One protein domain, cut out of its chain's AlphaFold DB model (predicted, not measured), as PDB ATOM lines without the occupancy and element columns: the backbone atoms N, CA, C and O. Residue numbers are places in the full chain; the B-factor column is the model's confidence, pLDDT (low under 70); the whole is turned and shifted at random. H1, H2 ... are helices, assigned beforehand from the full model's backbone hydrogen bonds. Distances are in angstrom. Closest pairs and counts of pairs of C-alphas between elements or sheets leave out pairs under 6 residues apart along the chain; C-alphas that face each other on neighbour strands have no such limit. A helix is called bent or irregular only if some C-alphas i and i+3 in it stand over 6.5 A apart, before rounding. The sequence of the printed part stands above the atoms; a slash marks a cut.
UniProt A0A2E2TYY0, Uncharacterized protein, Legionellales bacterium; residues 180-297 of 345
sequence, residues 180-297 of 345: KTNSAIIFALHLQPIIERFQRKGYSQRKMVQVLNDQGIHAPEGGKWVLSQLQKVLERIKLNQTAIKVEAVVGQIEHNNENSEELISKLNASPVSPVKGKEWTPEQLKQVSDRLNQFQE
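AT A GLANCE: This is residues 180 to 297 of the 345 residues of an uncharacterized protein of Legionellales bacterium (UniProt A0A2E2TYY0). One long helix, H3, runs through the middle of an elongated model, and two helices cross it about perpendicular along its length: H1a, the first arm of the bent helix H1, at residues 233 to 240 of H3, and H5 at residues 239 to 247, while the small helices H2 and H4 lie far out toward the two opposite ends of the model, H2 packing on the first residues of H3 and H4 on the first residues of H5. A loop at residues 254 to 259 sticks out beside the H4 end. The printed part has 118 residues with five named helices in the order H1, H2, H3, H4, H5 and no named strand; its class is all helix, with mostly crossed packing. It is only just loose, close to compact, with a radius of gyration of the C-alphas of 16.3 A, and spans 50 by 29 by 20 A.

IN THESE COORDINATES: H1, residues 180 to 200, begins with C-alpha 180 at (187.197, 162.303, 216.260). By its hydrogen bonds it was assigned as one helix, but it is bent: C-alphas 190 and 193 are 7.0 A apart. Its arms are H1a, residues 180 to 190, 15.3 A long, and H1b, residues 193 to 200, at a steep tilt of 56 degrees to each other. H2 covers residues 205 to 214. H3, residues 227 to 250, runs 34.4 A from (183.250, 182.008, 215.855) to (203.775, 165.596, 193.674). H4 covers residues 260 to 268, and H5, residues 282 to 297, is 22.3 A long and ends with C-alpha 297 at (193.474, 156.061, 206.137).

HOW THE PARTS SIT: H3 is the hub. Its residues 233 to 240 touch H1a about perpendicular, at 80 degrees, closest at the C-alphas of Ala 188 and Ile 237, 5.7 A. H1b is near H3, and is close to but not clearly touching H2, with the C-alphas of Phe 198 and Met 208 closest at 6.6 A. H2 touches H3 at its residues 227 to 231, closest at the C-alphas of Arg 206 and Leu 227, 6.4 A. H5 touches H3 at 90 degrees, closest at the C-alphas of Ala 243 and Val 288, 5.2 A. H4 touches H5, closest at the C-alphas of Ser 260 and Pro 282, 6.9 A. H2 and H4 are apart. In H1a, H1b, H2, H3, H4 and H5 every O i to N i+4 pair is within hydrogen-bond range.

THE WHOLE: The two C-alphas farthest apart are those of Asp 214 and Asn 257, at 50.3 A. The printed part has no cut. The links H2 to H3, 12 residues, and H4 to H5, 13 residues, are long. Residues 251 to 259 have pLDDT under 70, against a mean of 87.0 for the printed part.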
ATOM      1  N   LYS A 180     187.602 160.893 216.118       85.06
ATOM      2  CA  LYS A 180     187.197 162.303 216.260       85.06
ATOM      3  C   LYS A 180     187.879 163.194 215.227       85.06
ATOM      4  O   LYS A 180     187.253 164.094 214.668       85.06
ATOM      5  N   THR A 181     189.162 162.944 214.986       86.88
ATOM      6  CA  THR A 181     189.965 163.682 214.014       86.88
ATOM      7  C   THR A 181     189.450 163.406 212.609       86.88
ATOM      8  O   THR A 181     189.158 164.357 211.889       86.88
ATOM      9  N   ASN A 182     189.218 162.140 212.260       87.88
ATOM     10  CA  ASN A 182     188.698 161.748 210.950       87.88
ATOM     11  C   ASN A 182     187.309 162.329 210.677       87.88
ATOM     12  O   ASN A 182     187.097 162.956 209.638       87.88
ATOM     13  N   SER A 183     186.397 162.244 211.645       88.44
ATOM     14  CA  SER A 183     185.078 162.877 211.545       88.44
ATOM     15  C   SER A 183     185.180 164.390 211.344       88.44
ATOM     16  O   SER A 183     184.463 164.952 210.521       88.44
ATOM     17  N   ALA A 184     186.106 165.067 212.031       90.19
ATOM     18  CA  ALA A 184     186.321 166.503 211.853       90.19
ATOM     19  C   ALA A 184     186.892 166.862 210.467       90.19
ATOM     20  O   ALA A 184     186.592 167.940 209.950       90.19
ATOM     21  N   ILE A 185     187.705 165.984 209.871       91.62
ATOM     22  CA  ILE A 185     188.246 166.144 208.513       91.62
ATOM     23  C   ILE A 185     187.130 166.024 207.483       91.62
ATOM     24  O   ILE A 185     186.958 166.930 206.667       91.62
ATOM     25  N   ILE A 186     186.352 164.942 207.553       90.38
ATOM     26  CA  ILE A 186     185.226 164.677 206.650       90.38
ATOM     27  C   ILE A 186     184.191 165.797 206.764       90.38
ATOM     28  O   ILE A 186     183.752 166.353 205.760       90.38
ATOM     29  N   PHE A 187     183.862 166.208 207.990       91.94
ATOM     30  CA  PHE A 187     182.948 167.318 208.229       91.94
ATOM     31  C   PHE A 187     183.437 168.622 207.584       91.94
ATOM     32  O   PHE A 187     182.654 169.345 206.969       91.94
ATOM     33  N   ALA A 188     184.735 168.927 207.687       93.94
ATOM     34  CA  ALA A 188     185.311 170.102 207.041       93.94
ATOM     35  C   ALA A 188     185.192 170.032 205.508       93.94
ATOM     36  O   ALA A 188     184.848 171.040 204.892       93.94
ATOM     37  N   LEU A 189     185.403 168.855 204.904       91.50
ATOM     38  CA  LEU A 189     185.198 168.637 203.465       91.50
ATOM     39  C   LEU A 189     183.729 168.831 203.062       91.50
ATOM     40  O   LEU A 189     183.450 169.495 202.069       91.50
ATOM     41  N   HIS A 190     182.778 168.332 203.854       91.94
ATOM     42  CA  HIS A 190     181.347 168.528 203.594       91.94
ATOM     43  C   HIS A 190     180.922 169.999 203.698       91.94
ATOM     44  O   HIS A 190     180.083 170.462 202.925       91.94
ATOM     45  N   LEU A 191     181.498 170.752 204.640       94.00
ATOM     46  CA  LEU A 191     181.166 172.165 204.827       94.00
ATOM     47  C   LEU A 191     181.850 173.076 203.795       94.00
ATOM     48  O   LEU A 191     181.378 174.190 203.554       94.00
ATOM     49  N   GLN A 192     182.937 172.626 203.163       94.62
ATOM     50  CA  GLN A 192     183.743 173.428 202.241       94.62
ATOM     51  C   GLN A 192     182.915 174.120 201.135       94.62
ATOM     52  O   GLN A 192     183.015 175.345 201.033       94.62
ATOM     53  N   PRO A 193     182.022 173.446 200.378       95.38
ATOM     54  CA  PRO A 193     181.235 174.107 199.329       95.38
ATOM     55  C   PRO A 193     180.275 175.187 199.856       95.38
ATOM     56  O   PRO A 193     179.879 176.106 199.134       95.38
ATOM     57  N   ILE A 194     179.835 175.077 201.114       95.25
ATOM     58  CA  ILE A 194     178.982 176.081 201.769       95.25
ATOM     59  C   ILE A 194     179.827 177.304 202.135       95.25
ATOM     60  O   ILE A 194     179.463 178.432 201.799       95.25
ATOM     61  N   ILE A 195     180.992 177.078 202.745       95.56
ATOM     62  CA  ILE A 195     181.938 178.141 203.093       95.56
ATOM     63  C   ILE A 195     182.418 178.894 201.849       95.56
ATOM     64  O   ILE A 195     182.412 180.123 201.850       95.56
ATOM     65  N   GLU A 196     182.767 178.198 200.769       94.69
ATOM     66  CA  GLU A 196     183.191 178.821 199.509       94.69
ATOM     67  C   GLU A 196     182.089 179.700 198.901       94.69
ATOM     68  O   GLU A 196     182.365 180.764 198.343       94.69
ATOM     69  N   ARG A 197     180.818 179.295 199.032       95.88
ATOM     70  CA  ARG A 197     179.676 180.132 198.634       95.88
ATOM     71  C   ARG A 197     179.582 181.396 199.484       95.88
ATOM     72  O   ARG A 197     179.315 182.462 198.940       95.88
ATOM     73  N   PHE A 198     179.818 181.309 200.791       96.25
ATOM     74  CA  PHE A 198     179.823 182.489 201.659       96.25
ATOM     75  C   PHE A 198     181.004 183.421 201.386       96.25
ATOM     76  O   PHE A 198     180.828 184.638 201.386       96.25
ATOM     77  N   GLN A 199     182.184 182.867 201.104       93.94
ATOM     78  CA  GLN A 199     183.365 183.638 200.716       93.94
ATOM     79  C   GLN A 199     183.128 184.398 199.408       93.94
ATOM     80  O   GLN A 199     183.391 185.594 199.351       93.94
ATOM     81  N   ARG A 200     182.538 183.748 198.393       95.62
ATOM     82  CA  ARG A 200     182.152 184.404 197.130       95.62
ATOM     83  C   ARG A 200     181.124 185.521 197.313       95.62
ATOM     84  O   ARG A 200     181.144 186.490 196.568       95.62
ATOM     85  N   LYS A 201     180.253 185.410 198.319       95.44
ATOM     86  CA  LYS A 201     179.311 186.472 198.714       95.44
ATOM     87  C   LYS A 201     179.953 187.588 199.553       95.44
ATOM     88  O   LYS A 201     179.250 188.505 199.961       95.44
ATOM     89  N   GLY A 202     181.250 187.505 199.857       95.88
ATOM     90  CA  GLY A 202     181.960 188.505 200.658       95.88
ATOM     91  C   GLY A 202     181.575 188.511 202.141       95.88
ATOM     92  O   GLY A 202     181.725 189.528 202.814       95.88
ATOM     93  N   TYR A 203     181.047 187.407 202.680       97.38
ATOM     94  CA  TYR A 203     180.646 187.361 204.087       97.38
ATOM     95  C   TYR A 203     181.861 187.410 205.018       97.38
ATOM     96  O   TYR A 203     182.845 186.701 204.823       97.38
ATOM     97  N   SER A 204     181.767 188.192 206.097       97.12
ATOM     98  CA  SER A 204     182.722 188.101 207.207       97.12
ATOM     99  C   SER A 204     182.533 186.784 207.969       97.12
ATOM    100  O   SER A 204     181.437 186.224 207.979       97.12
ATOM    101  N   GLN A 205     183.553 186.300 208.684       97.12
ATOM    102  CA  GLN A 205     183.430 185.064 209.480       97.12
ATOM    103  C   GLN A 205     182.277 185.133 210.497       97.12
ATOM    104  O   GLN A 205     181.553 184.161 210.687       97.12
ATOM    105  N   ARG A 206     182.043 186.300 211.114       96.44
ATOM    106  CA  ARG A 206     180.893 186.502 212.014       96.44
ATOM    107  C   ARG A 206     179.565 186.388 211.267       96.44
ATOM    108  O   ARG A 206     178.636 185.771 211.779       96.44
ATOM    109  N   LYS A 207     179.488 186.928 210.045       97.25
ATOM    110  CA  LYS A 207     178.299 186.790 209.202       97.25
ATOM    111  C   LYS A 207     178.083 185.343 208.762       97.25
ATOM    112  O   LYS A 207     176.947 184.889 208.774       97.25
ATOM    113  N   MET A 208     179.147 184.603 208.449       97.62
ATOM    114  CA  MET A 208     179.065 183.169 208.153       97.62
ATOM    115  C   MET A 208     178.469 182.388 209.326       97.62
ATOM    116  O   MET A 208     177.560 181.600 209.109       97.62
ATOM    117  N   VAL A 209     178.920 182.639 210.562       97.12
ATOM    118  CA  VAL A 209     178.346 182.009 211.770       97.12
ATOM    119  C   VAL A 209     176.854 182.300 211.896       97.12
ATOM    120  O   VAL A 209     176.076 181.386 212.153       97.12
ATOM    121  N   GLN A 210     176.453 183.560 211.705       96.94
ATOM    122  CA  GLN A 210     175.044 183.940 211.747       96.94
ATOM    123  C   GLN A 210     174.243 183.155 210.700       96.94
ATOM    124  O   GLN A 210     173.271 182.501 211.045       96.94
ATOM    125  N   VAL A 211     174.704 183.141 209.448       96.62
ATOM    126  CA  VAL A 211     174.007 182.463 208.347       96.62
ATOM    127  C   VAL A 211     173.955 180.946 208.547       96.62
ATOM    128  O   VAL A 211     172.924 180.350 208.265       96.62
ATOM    129  N   LEU A 212     175.017 180.316 209.067       95.88
ATOM    130  CA  LEU A 212     175.003 178.888 209.413       95.88
ATOM    131  C   LEU A 212     173.905 178.578 210.438       95.88
ATOM    132  O   LEU A 212     173.143 177.632 210.256       95.88
ATOM    133  N   ASN A 213     173.798 179.403 211.480       96.56
ATOM    134  CA  ASN A 213     172.772 179.253 212.508       96.56
ATOM    135  C   ASN A 213     171.362 179.520 211.969       96.56
ATOM    136  O   ASN A 213     170.448 178.762 212.284       96.56
ATOM    137  N   ASP A 214     171.192 180.557 211.147       96.00
ATOM    138  CA  ASP A 214     169.905 180.923 210.548       96.00
ATOM    139  C   ASP A 214     169.408 179.840 209.571       96.00
ATOM    140  O   ASP A 214     168.210 179.603 209.457       96.00
ATOM    141  N   GLN A 215     170.328 179.141 208.898       94.00
ATOM    142  CA  GLN A 215     170.034 178.014 208.004       94.00
ATOM    143  C   GLN A 215     169.836 176.679 208.738       94.00
ATOM    144  O   GLN A 215     169.633 175.656 208.086       94.00
ATOM    145  N   GLY A 216     169.927 176.655 210.072       92.31
ATOM    146  CA  GLY A 216     169.794 175.428 210.859       92.31
ATOM    147  C   GLY A 216     170.955 174.444 210.683       92.31
ATOM    148  O   GLY A 216     170.828 173.275 211.035       92.31
ATOM    149  N   ILE A 217     172.100 174.887 210.153       92.44
ATOM    150  CA  ILE A 217     173.289 174.043 210.033       92.44
ATOM    151  C   ILE A 217     173.945 173.979 211.410       92.44
ATOM    152  O   ILE A 217     174.493 174.969 211.890       92.44
ATOM    153  N   HIS A 218     173.911 172.813 212.048       93.00
ATOM    154  CA  HIS A 218     174.465 172.630 213.388       93.00
ATOM    155  C   HIS A 218     175.992 172.492 213.399       93.00
ATOM    156  O   HIS A 218     176.614 172.078 212.417       93.00
ATOM    157  N   ALA A 219     176.604 172.860 214.527       90.56
ATOM    158  CA  ALA A 219     178.027 172.623 214.768       90.56
ATOM    159  C   ALA A 219     178.317 171.109 214.939       90.56
ATOM    160  O   ALA A 219     177.390 170.349 215.221       90.56
ATOM    161  N   PRO A 220     179.581 170.649 214.817       80.94
ATOM    162  CA  PRO A 220     179.933 169.218 214.858       80.94
ATOM    163  C   PRO A 220     179.465 168.439 216.097       80.94
ATOM    164  O   PRO A 220     179.199 167.249 216.003       80.94
ATOM    165  N   GLU A 221     179.375 169.096 217.254       79.50
ATOM    166  CA  GLU A 221     178.904 168.500 218.518       79.50
ATOM    167  C   GLU A 221     177.422 168.827 218.798       79.50
ATOM    168  O   GLU A 221     176.922 168.610 219.899       79.50
ATOM    169  N   GLY A 222     176.717 169.373 217.804       82.81
ATOM    170  CA  GLY A 222     175.368 169.910 217.934       82.81
ATOM    171  C   GLY A 222     175.331 171.382 218.359       82.81
ATOM    172  O   GLY A 222     176.344 172.016 218.661       82.81
ATOM    173  N   GLY A 223     174.122 171.947 218.360       90.88
ATOM    174  CA  GLY A 223     173.866 173.319 218.800       90.88
ATOM    175  C   GLY A 223     174.220 174.406 217.777       90.88
ATOM    176  O   GLY A 223     174.370 174.150 216.579       90.88
ATOM    177  N   LYS A 224     174.290 175.652 218.268       94.56
ATOM    178  CA  LYS A 224     174.604 176.844 217.467       94.56
ATOM    179  C   LYS A 224     176.114 177.014 217.307       94.56
ATOM    180  O   LYS A 224     176.878 176.827 218.251       94.56
ATOM    181  N   TRP A 225     176.526 177.455 216.128       96.56
ATOM    182  CA  TRP A 225     177.891 177.840 215.815       96.56
ATOM    183  C   TRP A 225     178.363 179.031 216.635       96.56
ATOM    184  O   TRP A 225     177.665 180.042 216.757       96.56
ATOM    185  N   VAL A 226     179.615 178.944 217.076       95.62
ATOM    186  CA  VAL A 226     180.401 180.079 217.565       95.62
ATOM    187  C   VAL A 226     181.613 180.341 216.669       95.62
ATOM    188  O   VAL A 226     182.090 179.462 215.948       95.62
ATOM    189  N   LEU A 227     182.153 181.563 216.727       95.62
ATOM    190  CA  LEU A 227     183.250 182.008 215.855       95.62
ATOM    191  C   LEU A 227     184.495 181.113 215.936       95.62
ATOM    192  O   LEU A 227     185.071 180.771 214.906       95.62
ATOM    193  N   SER A 228     184.886 180.692 217.139       95.62
ATOM    194  CA  SER A 228     186.065 179.844 217.341       95.62
ATOM    195  C   SER A 228     185.924 178.460 216.694       95.62
ATOM    196  O   SER A 228     186.915 177.887 216.244       95.62
ATOM    197  N   GLN A 229     184.703 177.920 216.610       94.38
ATOM    198  CA  GLN A 229     184.436 176.659 215.915       94.38
ATOM    199  C   GLN A 229     184.574 176.835 214.404       94.38
ATOM    200  O   GLN A 229     185.244 176.027 213.762       94.38
ATOM    201  N   LEU A 230     184.004 177.912 213.848       95.50
ATOM    202  CA  LEU A 230     184.139 178.216 212.424       95.50
ATOM    203  C   LEU A 230     185.611 178.394 212.038       95.50
ATOM    204  O   LEU A 230     186.050 177.814 211.052       95.50
ATOM    205  N   GLN A 231     186.393 179.124 212.834       95.50
ATOM    206  CA  GLN A 231     187.823 179.326 212.584       95.50
ATOM    207  C   GLN A 231     188.597 178.006 212.496       95.50
ATOM    208  O   GLN A 231     189.336 177.800 211.537       95.50
ATOM    209  N   LYS A 232     188.356 177.068 213.421       94.06
ATOM    210  CA  LYS A 232     188.961 175.726 213.371       94.06
ATOM    211  C   LYS A 232     188.580 174.961 212.103       94.06
ATOM    212  O   LYS A 232     189.388 174.204 211.572       94.06
ATOM    213  N   VAL A 233     187.346 175.121 211.625       94.31
ATOM    214  CA  VAL A 233     186.900 174.483 210.380       94.31
ATOM    215  C   VAL A 233     187.560 175.132 209.165       94.31
ATOM    216  O   VAL A 233     188.040 174.409 208.302       94.31
ATOM    217  N   LEU A 234     187.679 176.461 209.125       94.75
ATOM    218  CA  LEU A 234     188.384 177.175 208.055       94.75
ATOM    219  C   LEU A 234     189.860 176.770 207.961       94.75
ATOM    220  O   LEU A 234     190.361 176.543 206.862       94.75
ATOM    221  N   GLU A 235     190.547 176.638 209.097       94.12
ATOM    222  CA  GLU A 235     191.934 176.160 209.131       94.12
ATOM    223  C   GLU A 235     192.064 174.740 208.570       94.12
ATOM    224  O   GLU A 235     192.971 174.470 207.783       94.12
ATOM    225  N   ARG A 236     191.130 173.845 208.919       94.31
ATOM    226  CA  ARG A 236     191.096 172.482 208.370       94.31
ATOM    227  C   ARG A 236     190.801 172.469 206.880       94.31
ATOM    228  O   ARG A 236     191.497 171.769 206.161       94.31
ATOM    229  N   ILE A 237     189.830 173.254 206.410       94.56
ATOM    230  CA  ILE A 237     189.529 173.383 204.976       94.56
ATOM    231  C   ILE A 237     190.783 173.833 204.225       94.56
ATOM    232  O   ILE A 237     191.145 173.219 203.227       94.56
ATOM    233  N   LYS A 238     191.491 174.848 204.736       93.44
ATOM    234  CA  LYS A 238     192.731 175.330 204.121       93.44
ATOM    235  C   LYS A 238     193.788 174.229 204.039       93.44
ATOM    236  O   LYS A 238     194.359 174.018 202.976       93.44
ATOM    237  N   LEU A 239     194.029 173.514 205.140       93.31
ATOM    238  CA  LEU A 239     195.001 172.420 205.171       93.31
ATOM    239  C   LEU A 239     194.607 171.274 204.227       93.31
ATOM    240  O   LEU A 239     195.464 170.766 203.511       93.31
ATOM    241  N   ASN A 240     193.324 170.909 204.179       93.06
ATOM    242  CA  ASN A 240     192.798 169.894 203.267       93.06
ATOM    243  C   ASN A 240     193.025 170.291 201.801       93.06
ATOM    244  O   ASN A 240     193.543 169.499 201.020       93.06
ATOM    245  N   GLN A 241     192.691 171.532 201.437       91.88
ATOM    246  CA  GLN A 241     192.896 172.057 200.086       91.88
ATOM    247  C   GLN A 241     194.376 172.093 199.703       91.88
ATOM    248  O   GLN A 241     194.725 171.716 198.588       91.88
ATOM    249  N   THR A 242     195.248 172.551 200.606       90.81
ATOM    250  CA  THR A 242     196.694 172.554 200.364       90.81
ATOM    251  C   THR A 242     197.212 171.132 200.173       90.81
ATOM    252  O   THR A 242     197.963 170.907 199.234       90.81
ATOM    253  N   ALA A 243     196.778 170.174 200.994       89.31
ATOM    254  CA  ALA A 243     197.199 168.784 200.861       89.31
ATOM    255  C   ALA A 243     196.801 168.187 199.506       89.31
ATOM    256  O   ALA A 243     197.668 167.685 198.800       89.31
ATOM    257  N   ILE A 244     195.542 168.352 199.085       88.00
ATOM    258  CA  ILE A 244     195.063 167.883 197.771       88.00
ATOM    259  C   ILE A 244     195.854 168.530 196.622       88.00
ATOM    260  O   ILE A 244     196.216 167.867 195.655       88.00
ATOM    261  N   LYS A 245     196.159 169.832 196.716       89.62
ATOM    262  CA  LYS A 245     196.972 170.530 195.703       89.62
ATOM    263  C   LYS A 245     198.410 170.017 195.655       89.62
ATOM    264  O   LYS A 245     198.955 169.880 194.568       89.62
ATOM    265  N   VAL A 246     199.020 169.759 196.812       86.56
ATOM    266  CA  VAL A 246     200.370 169.182 196.894       86.56
ATOM    267  C   VAL A 246     200.382 167.777 196.311       86.56
ATOM    268  O   VAL A 246     201.247 167.485 195.499       86.56
ATOM    269  N   GLU A 247     199.404 166.937 196.644       85.50
ATOM    270  CA  GLU A 247     199.271 165.596 196.067       85.50
ATOM    271  C   GLU A 247     199.157 165.642 194.540       85.50
ATOM    272  O   GLU A 247     199.827 164.874 193.858       85.50
ATOM    273  N   ALA A 248     198.395 166.594 193.992       82.88
ATOM    274  CA  ALA A 248     198.276 166.779 192.546       82.88
ATOM    275  C   ALA A 248     199.593 167.211 191.872       82.88
ATOM    276  O   ALA A 248     199.835 166.854 190.723       82.88
ATOM    277  N   VAL A 249     200.435 167.982 192.567       77.88
ATOM    278  CA  VAL A 249     201.745 168.433 192.059       77.88
ATOM    279  C   VAL A 249     202.820 167.360 192.221       77.88
ATOM    280  O   VAL A 249     203.719 167.269 191.392       77.88
ATOM    281  N   VAL A 250     202.740 166.565 193.287       75.38
ATOM    282  CA  VAL A 250     203.775 165.596 193.674       75.38
ATOM    283  C   VAL A 250     203.436 164.167 193.211       75.38
ATOM    284  O   VAL A 250     204.303 163.306 193.217       75.38
ATOM    285  N   GLY A 251     202.223 163.913 192.708       63.56
ATOM    286  CA  GLY A 251     201.918 162.749 191.865       63.56
ATOM    287  C   GLY A 251     201.758 161.402 192.577       63.56
ATOM    288  O   GLY A 251     201.853 160.380 191.915       63.56
ATOM    289  N   GLN A 252     201.418 161.397 193.872       57.97
ATOM    290  CA  GLN A 252     201.584 160.274 194.813       57.97
ATOM    291  C   GLN A 252     203.052 160.151 195.234       57.97
ATOM    292  O   GLN A 252     203.885 159.649 194.491       57.97
ATOM    293  N   ILE A 253     203.363 160.630 196.443       51.34
ATOM    294  CA  ILE A 253     204.651 160.402 197.111       51.34
ATOM    295  C   ILE A 253     204.782 158.888 197.297       51.34
ATOM    296  O   ILE A 253     204.279 158.317 198.266       51.34
ATOM    297  N   GLU A 254     205.371 158.223 196.308       46.62
ATOM    298  CA  GLU A 254     205.717 156.818 196.389       46.62
ATOM    299  C   GLU A 254     206.714 156.603 197.530       46.62
ATOM    300  O   GLU A 254     207.482 157.483 197.917       46.62
ATOM    301  N   HIS A 255     206.682 155.382 198.050       44.81
ATOM    302  CA  HIS A 255     207.462 154.794 199.139       44.81
ATOM    303  C   HIS A 255     209.003 154.864 199.005       44.81
ATOM    304  O   HIS A 255     209.711 154.142 199.703       44.81
ATOM    305  N   ASN A 256     209.547 155.722 198.146       42.25
ATOM    306  CA  ASN A 256     210.957 155.783 197.801       42.25
ATOM    307  C   ASN A 256     211.537 157.162 198.122       42.25
ATOM    308  O   ASN A 256     211.521 158.050 197.286       42.25
ATOM    309  N   ASN A 257     212.062 157.307 199.342       49.91
ATOM    310  CA  ASN A 257     213.332 157.977 199.658       49.91
ATOM    311  C   ASN A 257     213.713 159.297 198.923       49.91
ATOM    312  O   ASN A 257     214.903 159.571 198.777       49.91
ATOM    313  N   GLU A 258     212.765 160.136 198.487       55.03
ATOM    314  CA  GLU A 258     213.069 161.501 198.029       55.03
ATOM    315  C   GLU A 258     213.460 162.364 199.238       55.03
ATOM    316  O   GLU A 258     212.769 162.401 200.264       55.03
ATOM    317  N   ASN A 259     214.593 163.065 199.129       69.62
ATOM    318  CA  ASN A 259     215.083 163.950 200.180       69.62
ATOM    319  C   ASN A 259     214.071 165.093 200.396       69.62
ATOM    320  O   ASN A 259     213.624 165.740 199.448       69.62
ATOM    321  N   SER A 260     213.715 165.367 201.656       70.50
ATOM    322  CA  SER A 260     212.739 166.409 202.019       70.50
ATOM    323  C   SER A 260     213.103 167.788 201.448       70.50
ATOM    324  O   SER A 260     212.218 168.594 201.174       70.50
ATOM    325  N   GLU A 261     214.390 168.050 201.223       77.75
ATOM    326  CA  GLU A 261     214.903 169.294 200.638       77.75
ATOM    327  C   GLU A 261     214.578 169.452 199.142       77.75
ATOM    328  O   GLU A 261     214.267 170.555 198.680       77.75
ATOM    329  N   GLU A 262     214.582 168.355 198.382       78.00
ATOM    330  CA  GLU A 262     214.238 168.370 196.956       78.00
ATOM    331  C   GLU A 262     212.743 168.630 196.765       78.00
ATOM    332  O   GLU A 262     212.349 169.439 195.924       78.00
ATOM    333  N   LEU A 263     211.905 168.016 197.607       80.00
ATOM    334  CA  LEU A 263     210.462 168.258 197.626       80.00
ATOM    335  C   LEU A 263     210.129 169.707 197.986       80.00
ATOM    336  O   LEU A 263     209.289 170.322 197.331       80.00
ATOM    337  N   ILE A 264     210.804 170.285 198.984       83.56
ATOM    338  CA  ILE A 264     210.630 171.701 199.343       83.56
ATOM    339  C   ILE A 264     211.016 172.603 198.167       83.56
ATOM    340  O   ILE A 264     210.287 173.543 197.852       83.56
ATOM    341  N   SER A 265     212.115 172.293 197.480       83.00
ATOM    342  CA  SER A 265     212.562 173.052 196.308       83.00
ATOM    343  C   SER A 265     211.545 172.980 195.161       83.00
ATOM    344  O   SER A 265     211.165 174.016 194.613       83.00
ATOM    345  N   LYS A 266     211.019 171.783 194.854       82.00
ATOM    346  CA  LYS A 266     209.941 171.581 193.866       82.00
ATOM    347  C   LYS A 266     208.665 172.345 194.251       82.00
ATOM    348  O   LYS A 266     208.026 172.955 193.396       82.00
ATOM    349  N   LEU A 267     208.297 172.345 195.533       84.81
ATOM    350  CA  LEU A 267     207.103 173.034 196.032       84.81
ATOM    351  C   LEU A 267     207.246 174.558 196.032       84.81
ATOM    352  O   LEU A 267     206.290 175.249 195.692       84.81
ATOM    353  N   ASN A 268     208.424 175.092 196.352       86.50
ATOM    354  CA  ASN A 268     208.699 176.529 196.258       86.50
ATOM    355  C   ASN A 268     208.741 177.026 194.804       86.50
ATOM    356  O   ASN A 268     208.429 178.185 194.548       86.50
ATOM    357  N   ALA A 269     209.076 176.154 193.847       84.62
ATOM    358  CA  ALA A 269     208.984 176.442 192.416       84.62
ATOM    359  C   ALA A 269     207.558 176.279 191.841       84.62
ATOM    360  O   ALA A 269     207.305 176.644 190.692       84.62
ATOM    361  N   SER A 270     206.620 175.728 192.617       83.19
ATOM    362  CA  SER A 270     205.238 175.450 192.213       83.19
ATOM    363  C   SER A 270     204.287 176.606 192.571       83.19
ATOM    364  O   SER A 270     204.529 177.339 193.529       83.19
ATOM    365  N   PRO A 271     203.142 176.766 191.872       83.75
ATOM    366  CA  PRO A 271     202.112 177.741 192.248       83.75
ATOM    367  C   PRO A 271     201.393 177.429 193.577       83.75
ATOM    368  O   PRO A 271     200.523 178.196 194.004       83.75
ATOM    369  N   VAL A 272     201.684 176.301 194.235       84.38
ATOM    370  CA  VAL A 272     201.010 175.902 195.477       84.38
ATOM    371  C   VAL A 272     201.637 176.596 196.683       84.38
ATOM    372  O   VAL A 272     202.721 176.243 197.140       84.38
ATOM    373  N   SER A 273     200.908 177.550 197.260       87.19
ATOM    374  CA  SER A 273     201.335 178.236 198.482       87.19
ATOM    375  C   SER A 273     201.160 177.374 199.745       87.19
ATOM    376  O   SER A 273     200.171 176.633 199.857       87.19
ATOM    377  N   PRO A 274     202.047 177.529 200.746       87.62
ATOM    378  CA  PRO A 274     201.927 176.838 202.023       87.62
ATOM    379  C   PRO A 274     200.708 177.311 202.832       87.62
ATOM    380  O   PRO A 274     200.113 178.370 202.602       87.62
ATOM    381  N   VAL A 275     200.338 176.530 203.854       83.12
ATOM    382  CA  VAL A 275     199.202 176.847 204.742       83.12
ATOM    383  C   VAL A 275     199.426 178.165 205.493       83.12
ATOM    384  O   VAL A 275     198.468 178.896 205.763       83.12
ATOM    385  N   LYS A 276     200.675 178.498 205.827       84.19
ATOM    386  CA  LYS A 276     201.075 179.762 206.461       84.19
ATOM    387  C   LYS A 276     202.421 180.214 205.890       84.19
ATOM    388  O   LYS A 276     203.245 179.380 205.551       84.19
ATOM    389  N   GLY A 277     202.664 181.521 205.843       85.12
ATOM    390  CA  GLY A 277     203.930 182.064 205.338       85.12
ATOM    391  C   GLY A 277     204.011 182.116 203.810       85.12
ATOM    392  O   GLY A 277     202.994 181.996 203.128       85.12
ATOM    393  N   LYS A 278     205.222 182.380 203.307       82.38
ATOM    394  CA  LYS A 278     205.511 182.574 201.877       82.38
ATOM    395  C   LYS A 278     206.207 181.374 201.231       82.38
ATOM    396  O   LYS A 278     205.993 181.144 200.050       82.38
ATOM    397  N   GLU A 279     206.979 180.621 202.007       87.75
ATOM    398  CA  GLU A 279     207.824 179.521 201.534       87.75
ATOM    399  C   GLU A 279     207.537 178.251 202.333       87.75
ATOM    400  O   GLU A 279     207.115 178.320 203.493       87.75
ATOM    401  N   TRP A 280     207.758 177.105 201.694       87.00
ATOM    402  CA  TRP A 280     207.608 175.783 202.284       87.00
ATOM    403  C   TRP A 280     208.732 175.480 203.271       87.00
ATOM    404  O   TRP A 280     209.909 175.622 202.948       87.00
ATOM    405  N   THR A 281     208.359 175.000 204.460       88.25
ATOM    406  CA  THR A 281     209.303 174.490 205.470       88.25
ATOM    407  C   THR A 281     209.162 172.975 205.656       88.25
ATOM    408  O   THR A 281     208.102 172.416 205.340       88.25
ATOM    409  N   PRO A 282     210.176 172.287 206.221       84.44
ATOM    410  CA  PRO A 282     210.084 170.861 206.538       84.44
ATOM    411  C   PRO A 282     208.887 170.515 207.433       84.44
ATOM    412  O   PRO A 282     208.216 169.506 207.223       84.44
ATOM    413  N   GLU A 283     208.552 171.373 208.400       86.06
ATOM    414  CA  GLU A 283     207.407 171.173 209.293       86.06
ATOM    415  C   GLU A 283     206.076 171.254 208.542       86.06
ATOM    416  O   GLU A 283     205.142 170.513 208.848       86.06
ATOM    417  N   GLN A 284     205.978 172.149 207.557       86.31
ATOM    418  CA  GLN A 284     204.779 172.300 206.736       86.31
ATOM    419  C   GLN A 284     204.612 171.136 205.766       86.31
ATOM    420  O   GLN A 284     203.497 170.634 205.612       86.31
ATOM    421  N   LEU A 285     205.710 170.680 205.159       86.12
ATOM    422  CA  LEU A 285     205.717 169.478 204.334       86.12
ATOM    423  C   LEU A 285     205.281 168.264 205.158       86.12
ATOM    424  O   LEU A 285     204.393 167.529 204.736       86.12
ATOM    425  N   LYS A 286     205.820 168.108 206.373       86.50
ATOM    426  CA  LYS A 286     205.400 167.056 207.303       86.50
ATOM    427  C   LYS A 286     203.913 167.154 207.637       86.50
ATOM    428  O   LYS A 286     203.202 166.164 207.535       86.50
ATOM    429  N   GLN A 287     203.415 168.346 207.972       88.06
ATOM    430  CA  GLN A 287     202.000 168.557 208.288       88.06
ATOM    431  C   GLN A 287     201.071 168.166 207.125       88.06
ATOM    432  O   GLN A 287     199.978 167.639 207.352       88.06
ATOM    433  N   VAL A 288     201.477 168.461 205.890       87.75
ATOM    434  CA  VAL A 288     200.730 168.100 204.682       87.75
ATOM    435  C   VAL A 288     200.834 166.605 204.390       87.75
ATOM    436  O   VAL A 288     199.815 165.988 204.100       87.75
ATOM    437  N   SER A 289     202.014 166.008 204.538       85.56
ATOM    438  CA  SER A 289     202.212 164.561 204.403       85.56
ATOM    439  C   SER A 289     201.354 163.781 205.409       85.56
ATOM    440  O   SER A 289     200.569 162.917 205.023       85.56
ATOM    441  N   ASP A 290     201.359 164.189 206.682       86.88
ATOM    442  CA  ASP A 290     200.492 163.625 207.723       86.88
ATOM    443  C   ASP A 290     199.002 163.759 207.352       86.88
ATOM    444  O   ASP A 290     198.197 162.868 207.628       86.88
ATOM    445  N   ARG A 291     198.610 164.870 206.708       90.25
ATOM    446  CA  ARG A 291     197.234 165.083 206.230       90.25
ATOM    447  C   ARG A 291     196.862 164.133 205.091       90.25
ATOM    448  O   ARG A 291     195.733 163.649 205.080       90.25
ATOM    449  N   LEU A 292     197.773 163.885 204.153       88.12
ATOM    450  CA  LEU A 292     197.561 162.952 203.043       88.12
ATOM    451  C   LEU A 292     197.435 161.515 203.544       88.12
ATOM    452  O   LEU A 292     196.484 160.828 203.174       88.12
ATOM    453  N   ASN A 293     198.295 161.109 204.479       86.00
ATOM    454  CA  ASN A 293     198.182 159.814 205.150       86.00
ATOM    455  C   ASN A 293     196.816 159.666 205.838       86.00
ATOM    456  O   ASN A 293     196.143 158.655 205.664       86.00
ATOM    457  N   GLN A 294     196.334 160.707 206.530       88.44
ATOM    458  CA  GLN A 294     194.989 160.704 207.120       88.44
ATOM    459  C   GLN A 294     193.877 160.540 206.073       88.44
ATOM    460  O   GLN A 294     192.896 159.848 206.338       88.44
ATOM    461  N   PHE A 295     193.990 161.149 204.887       88.62
ATOM    462  CA  PHE A 295     193.014 160.927 203.816       88.62
ATOM    463  C   PHE A 295     193.030 159.487 203.314       88.62
ATOM    464  O   PHE A 295     191.962 158.891 203.177       88.62
ATOM    465  N   GLN A 296     194.213 158.919 203.088       86.44
ATOM    466  CA  GLN A 296     194.349 157.523 202.682       86.44
ATOM    467  C   GLN A 296     193.766 156.583 203.742       86.44
ATOM    468  O   GLN A 296     192.970 155.709 203.408       86.44
ATOM    469  N   GLU A 297     194.058 156.814 205.024       85.94
ATOM    470  CA  GLU A 297     193.474 156.061 206.137       85.94
ATOM    471  C   GLU A 297     191.944 156.151 206.163       85.94
ATOM    472  O   GLU A 297     191.275 155.129 206.315       85.94
TER     473      GLU A 297